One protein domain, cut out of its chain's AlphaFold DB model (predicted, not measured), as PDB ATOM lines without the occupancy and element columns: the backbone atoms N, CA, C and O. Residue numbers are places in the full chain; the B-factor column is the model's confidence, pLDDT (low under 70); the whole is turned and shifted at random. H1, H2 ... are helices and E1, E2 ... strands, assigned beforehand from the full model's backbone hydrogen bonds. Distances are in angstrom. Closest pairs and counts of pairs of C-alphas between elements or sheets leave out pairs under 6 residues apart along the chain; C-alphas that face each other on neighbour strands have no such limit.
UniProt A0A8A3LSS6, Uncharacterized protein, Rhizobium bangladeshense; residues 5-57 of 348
ATOM      1  N   TRP A   5      12.191  16.732 110.461       83.38
ATOM      2  CA  TRP A   5      11.174  15.918 109.831       83.38
ATOM      3  C   TRP A   5      10.630  14.935 110.847       83.38
ATOM      4  O   TRP A   5      11.345  14.483 111.742       83.38
ATOM      5  N   TYR A   6       9.368  14.580 110.678       86.31
ATOM      6  CA  TYR A   6       8.738  13.532 111.453       86.31
ATOM      7  C   TYR A   6       7.850  12.670 110.565       86.31
ATOM      8  O   TYR A   6       7.331  13.111 109.537       86.31
ATOM      9  N   ALA A   7       7.654  11.429 110.973       86.94
ATOM     10  CA  ALA A   7       6.625  10.559 110.437       86.94
ATOM     11  C   ALA A   7       6.001   9.793 111.598       86.94
ATOM     12  O   ALA A   7       6.687   9.435 112.552       86.94
ATOM     13  N   ILE A   8       4.689   9.594 111.528       83.69
ATOM     14  CA  ILE A   8       3.944   8.873 112.551       83.69
ATOM     15  C   ILE A   8       2.877   8.004 111.903       83.69
ATOM     16  O   ILE A   8       2.182   8.449 110.984       83.69
ATOM     17  N   ASP A   9       2.767   6.779 112.395       81.62
ATOM     18  CA  ASP A   9       1.682   5.848 112.124       81.62
ATOM     19  C   ASP A   9       1.326   5.081 113.420       81.62
ATOM     20  O   ASP A   9       1.889   5.371 114.478       81.62
ATOM     21  N   PRO A  10       0.379   4.126 113.387       80.69
ATOM     22  CA  PRO A  10       0.009   3.357 114.576       80.69
ATOM     23  C   PRO A  10       1.123   2.487 115.185       80.69
ATOM     24  O   PRO A  10       0.939   1.978 116.287       80.69
ATOM     25  N   ILE A  11       2.233   2.262 114.475       78.12
ATOM     26  CA  ILE A  11       3.351   1.409 114.900       78.12
ATOM     27  C   ILE A  11       4.438   2.254 115.583       78.12
ATOM     28  O   ILE A  11       5.150   1.745 116.449       78.12
ATOM     29  N   GLY A  12       4.539   3.550 115.264       77.25
ATOM     30  CA  GLY A  12       5.378   4.476 116.023       77.25
ATOM     31  C   GLY A  12       5.609   5.838 115.374       77.25
ATOM     32  O   GLY A  12       5.017   6.198 114.355       77.25
ATOM     33  N   CYS A  13       6.518   6.604 115.986       80.69
ATOM     34  CA  CYS A  13       6.927   7.930 115.535       80.69
ATOM     35  C   CYS A  13       8.450   8.020 115.359       80.69
ATOM     36  O   CYS A  13       9.209   7.641 116.250       80.69
ATOM     37  N   VAL A  14       8.886   8.560 114.220       82.44
ATOM     38  CA  VAL A  14      10.299   8.765 113.872       82.44
ATOM     39  C   VAL A  14      10.556  10.244 113.644       82.44
ATOM     40  O   VAL A  14       9.781  10.904 112.949       82.44
ATOM     41  N   TYR A  15      11.674  10.731 114.178       82.88
ATOM     42  CA  TYR A  15      12.191  12.080 113.970       82.88
ATOM     43  C   TYR A  15      13.516  12.023 113.218       82.88
ATOM     44  O   TYR A  15      14.315  11.113 113.436       82.88
ATOM     45  N   TRP A  16      13.749  12.988 112.332       79.44
ATOM     46  CA  TRP A  16      14.949  13.031 111.501       79.44
ATOM     47  C   TRP A  16      15.352  14.469 111.206       79.44
ATOM     48  O   TRP A  16      14.517  15.258 110.768       79.44
ATOM     49  N   ASP A  17      16.613  14.825 111.423       71.88
ATOM     50  CA  ASP A  17      17.108  16.199 111.269       71.88
ATOM     51  C   ASP A  17      18.056  16.402 110.070       71.88
ATOM     52  O   ASP A  17      18.615  17.489 109.879       71.88
ATOM     53  N   GLU A  18      18.201  15.360 109.243       67.62
ATOM     54  CA  GLU A  18      19.015  15.376 108.026       67.62
ATOM     55  C   GLU A  18      18.148  15.508 106.752       67.62
ATOM     56  O   GLU A  18      17.674  16.598 106.428       67.62
ATOM     57  N   TYR A  19      17.920  14.406 106.028       71.69
ATOM     58  CA  TYR A  19      17.373  14.374 104.666       71.69
ATOM     59  C   TYR A  19      15.980  13.743 104.618       71.69
ATOM     60  O   TYR A  19      15.720  12.730 105.279       71.69
ATOM     61  N   ARG A  20      15.087  14.279 103.780       75.19
ATOM     62  CA  ARG A  20      13.745  13.712 103.589       75.19
ATOM     63  C   ARG A  20      13.820  12.310 102.984       75.19
ATOM     64  O   ARG A  20      13.019  11.441 103.338       75.19
ATOM     65  N   TRP A  21      14.742  12.080 102.054       79.12
ATOM     66  CA  TRP A  21      14.930  10.787 101.404       79.12
ATOM     67  C   TRP A  21      15.484   9.754 102.382       79.12
ATOM     68  O   TRP A  21      14.920   8.668 102.479       79.12
ATOM     69  N   ALA A  22      16.469  10.118 103.213       75.50
ATOM     70  CA  ALA A  22      16.980   9.232 104.263       75.50
ATOM     71  C   ALA A  22      15.877   8.801 105.244       75.50
ATOM     72  O   ALA A  22      15.748   7.608 105.534       75.50
ATOM     73  N   LEU A  23      15.020   9.739 105.673       80.06
ATOM     74  CA  LEU A  23      13.843   9.404 106.472       80.06
ATOM     75  C   LEU A  23      12.899   8.465 105.708       80.06
ATOM     76  O   LEU A  23      12.461   7.464 106.258       80.06
ATOM     77  N   THR A  24      12.630   8.719 104.425       81.94
ATOM     78  CA  THR A  24      11.777   7.840 103.598       81.94
ATOM     79  C   THR A  24      12.296   6.396 103.577       81.94
ATOM     80  O   THR A  24      11.525   5.460 103.799       81.94
ATOM     81  N   ARG A  25      13.605   6.204 103.380       80.75
ATOM     82  CA  ARG A  25      14.236   4.879 103.436       80.75
ATOM     83  C   ARG A  25      14.135   4.254 104.826       80.75
ATOM     84  O   ARG A  25      13.860   3.059 104.925       80.75
ATOM     85  N   ARG A  26      14.345   5.030 105.895       80.31
ATOM     86  CA  ARG A  26      14.234   4.534 107.275       80.31
ATOM     87  C   ARG A  26      12.828   4.022 107.574       80.31
ATOM     88  O   ARG A  26      12.701   2.892 108.034       80.31
ATOM     89  N   LEU A  27      11.800   4.794 107.221       82.94
ATOM     90  CA  LEU A  27      10.397   4.409 107.399       82.94
ATOM     91  C   LEU A  27      10.085   3.084 106.697       82.94
ATOM     92  O   LEU A  27       9.454   2.207 107.278       82.94
ATOM     93  N   ARG A  28      10.607   2.893 105.480       83.25
ATOM     94  CA  ARG A  28      10.458   1.643 104.723       83.25
ATOM     95  C   ARG A  28      11.106   0.446 105.423       83.25
ATOM     96  O   ARG A  28      10.506  -0.622 105.459       83.25
ATOM     97  N   VAL A  29      12.317   0.619 105.960       84.31
ATOM     98  CA  VAL A  29      13.042  -0.433 106.700       84.31
ATOM     99  C   VAL A  29      12.323  -0.795 108.000       84.31
ATOM    100  O   VAL A  29      12.291  -1.964 108.370       84.31
ATOM    101  N   GLU A  30      11.730   0.187 108.675       83.12
ATOM    102  CA  GLU A  30      10.986  -0.012 109.924       83.12
ATOM    103  C   GLU A  30       9.535  -0.473 109.710       83.12
ATOM    104  O   GLU A  30       8.830  -0.737 110.679       83.12
ATOM    105  N   GLY A  31       9.076  -0.589 108.459       82.94
ATOM    106  CA  GLY A  31       7.696  -0.968 108.140       82.94
ATOM    107  C   GLY A  31       6.657   0.107 108.480       82.94
ATOM    108  O   GLY A  31       5.464  -0.188 108.486       82.94
ATOM    109  N   ILE A  32       7.097   1.343 108.733       82.31
ATOM    110  CA  ILE A  32       6.238   2.482 109.057       82.31
ATOM    111  C   ILE A  32       5.629   3.017 107.761       82.31
ATOM    112  O   ILE A  32       6.329   3.531 106.882       82.31
ATOM    113  N   ASN A  33       4.306   2.939 107.640       84.94
ATOM    114  CA  ASN A  33       3.572   3.385 106.457       84.94
ATOM    115  C   ASN A  33       3.106   4.840 106.610       84.94
ATOM    116  O   ASN A  33       1.919   5.161 106.526       84.94
ATOM    117  N   ALA A  34       4.066   5.733 106.846       83.94
ATOM    118  CA  ALA A  34       3.836   7.165 106.979       83.94
ATOM    119  C   ALA A  34       4.577   7.952 105.897       83.94
ATOM    120  O   ALA A  34       5.638   7.564 105.410       83.94
ATOM    121  N   LYS A  35       4.036   9.121 105.545       85.25
ATOM    122  CA  LYS A  35       4.761  10.098 104.727       85.25
ATOM    123  C   LYS A  35       5.544  11.040 105.646       85.25
ATOM    124  O   LYS A  35       4.930  11.576 106.570       85.25
ATOM    125  N   PRO A  36       6.834  11.306 105.365       86.56
ATOM    126  CA  PRO A  36       7.580  12.357 106.041       86.56
ATOM    127  C   PRO A  36       6.848  13.697 105.969       86.56
ATOM    128  O   PRO A  36       6.434  14.132 104.890       86.56
ATOM    129  N   LYS A  37       6.723  14.356 107.115       85.88
ATOM    130  CA  LYS A  37       6.201  15.712 107.270       85.88
ATOM    131  C   LYS A  37       7.302  16.594 107.841       85.88
ATOM    132  O   LYS A  37       8.092  16.147 108.670       85.88
ATOM    133  N   ARG A  38       7.367  17.840 107.381       81.31
ATOM    134  CA  ARG A  38       8.293  18.833 107.922       81.31
ATOM    135  C   ARG A  38       7.685  19.464 109.173       81.31
ATOM    136  O   ARG A  38       6.471  19.650 109.231       81.31
ATOM    137  N   VAL A  39       8.523  19.769 110.156       79.44
ATOM    138  CA  VAL A  39       8.182  20.676 111.257       79.44
ATOM    139  C   VAL A  39       8.446  22.093 110.777       79.44
ATOM    140  O   VAL A  39       9.576  22.406 110.393       79.44
ATOM    141  N   GLU A  40       7.416  22.934 110.741       77.88
ATOM    142  CA  GLU A  40       7.594  24.320 110.314       77.88
ATOM    143  C   GLU A  40       8.345  25.125 111.384       77.88
ATOM    144  O   GLU A  40       8.385  24.766 112.565       77.88
ATOM    145  N   ALA A  41       8.993  26.214 110.966       71.81
ATOM    146  CA  ALA A  41       9.689  27.086 111.904       71.81
ATOM    147  C   ALA A  41       8.701  27.645 112.937       71.81
ATOM    148  O   ALA A  41       7.608  28.078 112.587       71.81
ATOM    149  N   GLY A  42       9.098  27.636 114.210       73.44
ATOM    150  CA  GLY A  42       8.222  28.056 115.301       73.44
ATOM    151  C   GLY A  42       7.211  26.996 115.734       73.44
ATOM    152  O   GLY A  42       6.428  27.278 116.623       73.44
ATOM    153  N   GLN A  43       7.230  25.774 115.198       81.81
ATOM    154  CA  GLN A  43       6.374  24.695 115.694       81.81
ATOM    155  C   GLN A  43       7.086  23.810 116.723       81.81
ATOM    156  O   GLN A  43       8.264  23.480 116.593       81.81
ATOM    157  N   VAL A  44       6.332  23.373 117.729       84.00
ATOM    158  CA  VAL A  44       6.713  22.338 118.694       84.00
ATOM    159  C   VAL A  44       5.862  21.103 118.434       84.00
ATOM    160  O   VAL A  44       4.633  21.184 118.381       84.00
ATOM    161  N   ILE A  45       6.513  19.948 118.300       84.19
ATOM    162  CA  ILE A  45       5.822  18.659 118.256       84.19
ATOM    163  C   ILE A  45       5.717  18.098 119.667       84.19
ATOM    164  O   ILE A  45       6.721  17.897 120.343       84.19
ATOM    165  N   VAL A  46       4.488  17.794 120.074       86.56
ATOM    166  CA  VAL A  46       4.183  17.013 121.271       86.56
ATOM    167  C   VAL A  46       3.631  15.669 120.817       86.56
ATOM    168  O   VAL A  46       2.659  15.618 120.064       86.56
ATOM    169  N   THR A  47       4.250  14.580 121.262       84.44
ATOM    170  CA  THR A  47       3.827  13.214 120.938       84.44
ATOM    171  C   THR A  47       3.733  12.363 122.197       84.44
ATOM    172  O   THR A  47       4.476  12.579 123.151       84.44
ATOM    173  N   ASP A  48       2.839  11.379 122.177       83.88
ATOM    174  CA  ASP A  48       2.765  10.275 123.142       83.88
ATOM    175  C   ASP A  48       3.326   8.954 122.567       83.88
ATOM    176  O   ASP A  48       3.216   7.905 123.196       83.88
ATOM    177  N   GLY A  49       3.920   9.000 121.366       76.00
ATOM    178  CA  GLY A  49       4.440   7.846 120.628       76.00
ATOM    179  C   GLY A  49       3.500   7.291 119.552       76.00
ATOM    180  O   GLY A  49       3.979   6.611 118.649       76.00
ATOM    181  N   VAL A  50       2.202   7.617 119.593       76.88
ATOM    182  CA  VAL A  50       1.179   7.133 118.636       76.88
ATOM    183  C   VAL A  50       0.307   8.252 118.056       76.88
ATOM    184  O   VAL A  50      -0.330   8.085 117.017       76.88
ATOM    185  N   SER A  51       0.319   9.426 118.681       80.31
ATOM    186  CA  SER A  51      -0.318  10.651 118.216       80.31
ATOM    187  C   SER A  51       0.675  11.818 118.188       80.31
ATOM    188  O   SER A  51       1.694  11.827 118.884       80.31
ATOM    189  N   VAL A  52       0.401  12.812 117.340       83.69
ATOM    190  CA  VAL A  52       1.174  14.057 117.247       83.69
ATOM    191  C   VAL A  52       0.223  15.235 117.362       83.69
ATOM    192  O   VAL A  52      -0.736  15.355 116.600       83.69
ATOM    193  N   ARG A  53       0.543  16.139 118.283       87.00
ATOM    194  CA  ARG A  53      -0.024  17.478 118.368       87.00
ATOM    195  C   ARG A  53       1.057  18.489 118.013       87.00
ATOM    196  O   ARG A  53       2.146  18.468 118.577       87.00
ATOM    197  N   ILE A  54       0.727  19.393 117.102       85.38
ATOM    198  CA  ILE A  54       1.580  20.528 116.758       85.38
ATOM    199  C   ILE A  54       1.109  21.727 117.576       85.38
ATOM    200  O   ILE A  54      -0.089  22.014 117.633       85.38
ATOM    201  N   ILE A  55       2.047  22.393 118.235       86.62
ATOM    202  CA  ILE A  55       1.825  23.644 118.951       86.62
ATOM    203  C   ILE A  55       2.625  24.718 118.225       86.62
ATOM    204  O   ILE A  55       3.825  24.556 118.027       86.62
ATOM    205  N   GLU A  56       1.974  25.811 117.846       78.75
ATOM    206  CA  GLU A  56       2.681  27.013 117.408       78.75
ATOM    207  C   GLU A  56       3.365  27.619 118.643       78.75
ATOM    208  O   GLU A  56       2.698  28.051 119.588       78.75
ATOM    209  N   ALA A  57       4.697  27.594 118.680       68.31
ATOM    210  CA  ALA A  57       5.460  28.415 119.609       68.31
ATOM    211  C   ALA A  57       5.141  29.885 119.327       68.31
ATOM    212  O   ALA A  57       4.758  30.245 118.212       68.31
TER     213      ALA A  57
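This is residues 5 to 57 of the 348 residues of an uncharacterized protein of Rhizobium bangladeshense (UniProt A0A8A3LSS6). Two separate beta-hairpins and one helix follow each other along the longest axis of a flat domain: the hairpin of E1 and E2 is in the middle, H1 covers one face of it, and the hairpin of E3 and E4 is beyond its other face. The two hairpins make a loose V, nearer to each other at their turns than at their other ends, and the long link from H1 to E3 runs past E1, where a short pairing ties it on. The printed part has 53 residues, with one named helix and four named strands in the order E1, E2, H1, E3, E4, in two antiparallel sheets of two strands each, E1 - E2 and E3 - E4. The class is mixed, helices and strands, and the whole is compact, with a radius of gyration of the C-alphas of 10.8 A and spans of 32 by 23 by 12 A.

E1, residues 5 to 9, and E2, residues 12 to 16, form an antiparallel hairpin at 170 degrees, with N 7 and O 14 within hydrogen-bond range at 3.0 A and N 14 and O 7 at 2.9 A. The closest C-alphas of E2 and H1, residues 20 to 29, are those of Trp 16 and Leu 23, 6.3 A apart. The closest of E1 and H1 are those of Trp 5 and Arg 20, 7.1 A apart. In H1 every O i to N i+4 pair is within hydrogen-bond range. Residues 37 to 38 pair antiparallel with residues 5 to 6 of E1. E3, residues 43 to 47, and E4, residues 52 to 56, form the second antiparallel hairpin at 154 degrees, with N 46 and O 53 within hydrogen-bond range at 2.9 A. Between E1 and E4 one pair of C-alphas is within 8 A, those of Ile 8 and Val 52 at 7.5 A. E2 and E3 are only just apart, their closest C-alphas 8.2 A from each other, and H1 and E4 are apart.

E1 begins at C-alpha 5, (11.174, 15.918, 109.831), and is 14.0 A long from first to last C-alpha; E2 is 13.6 A long. H1 measures 14.5 A and ends at C-alpha 29, (13.042, -0.433, 106.700). E3 is 12.9 A long, and E4 is 13.0 A long and ends at C-alpha 56, (2.681, 27.013, 117.408).

The two C-alphas farthest apart, those of Val 29 and Ala 57, are 32.5 A from each other. The printed part has no cut. The link from H1 to E3, residues 30 to 42, is long; the other three links are tight. The mean pLDDT of the printed part is 80.8, and residues 18 and 57 are under 70.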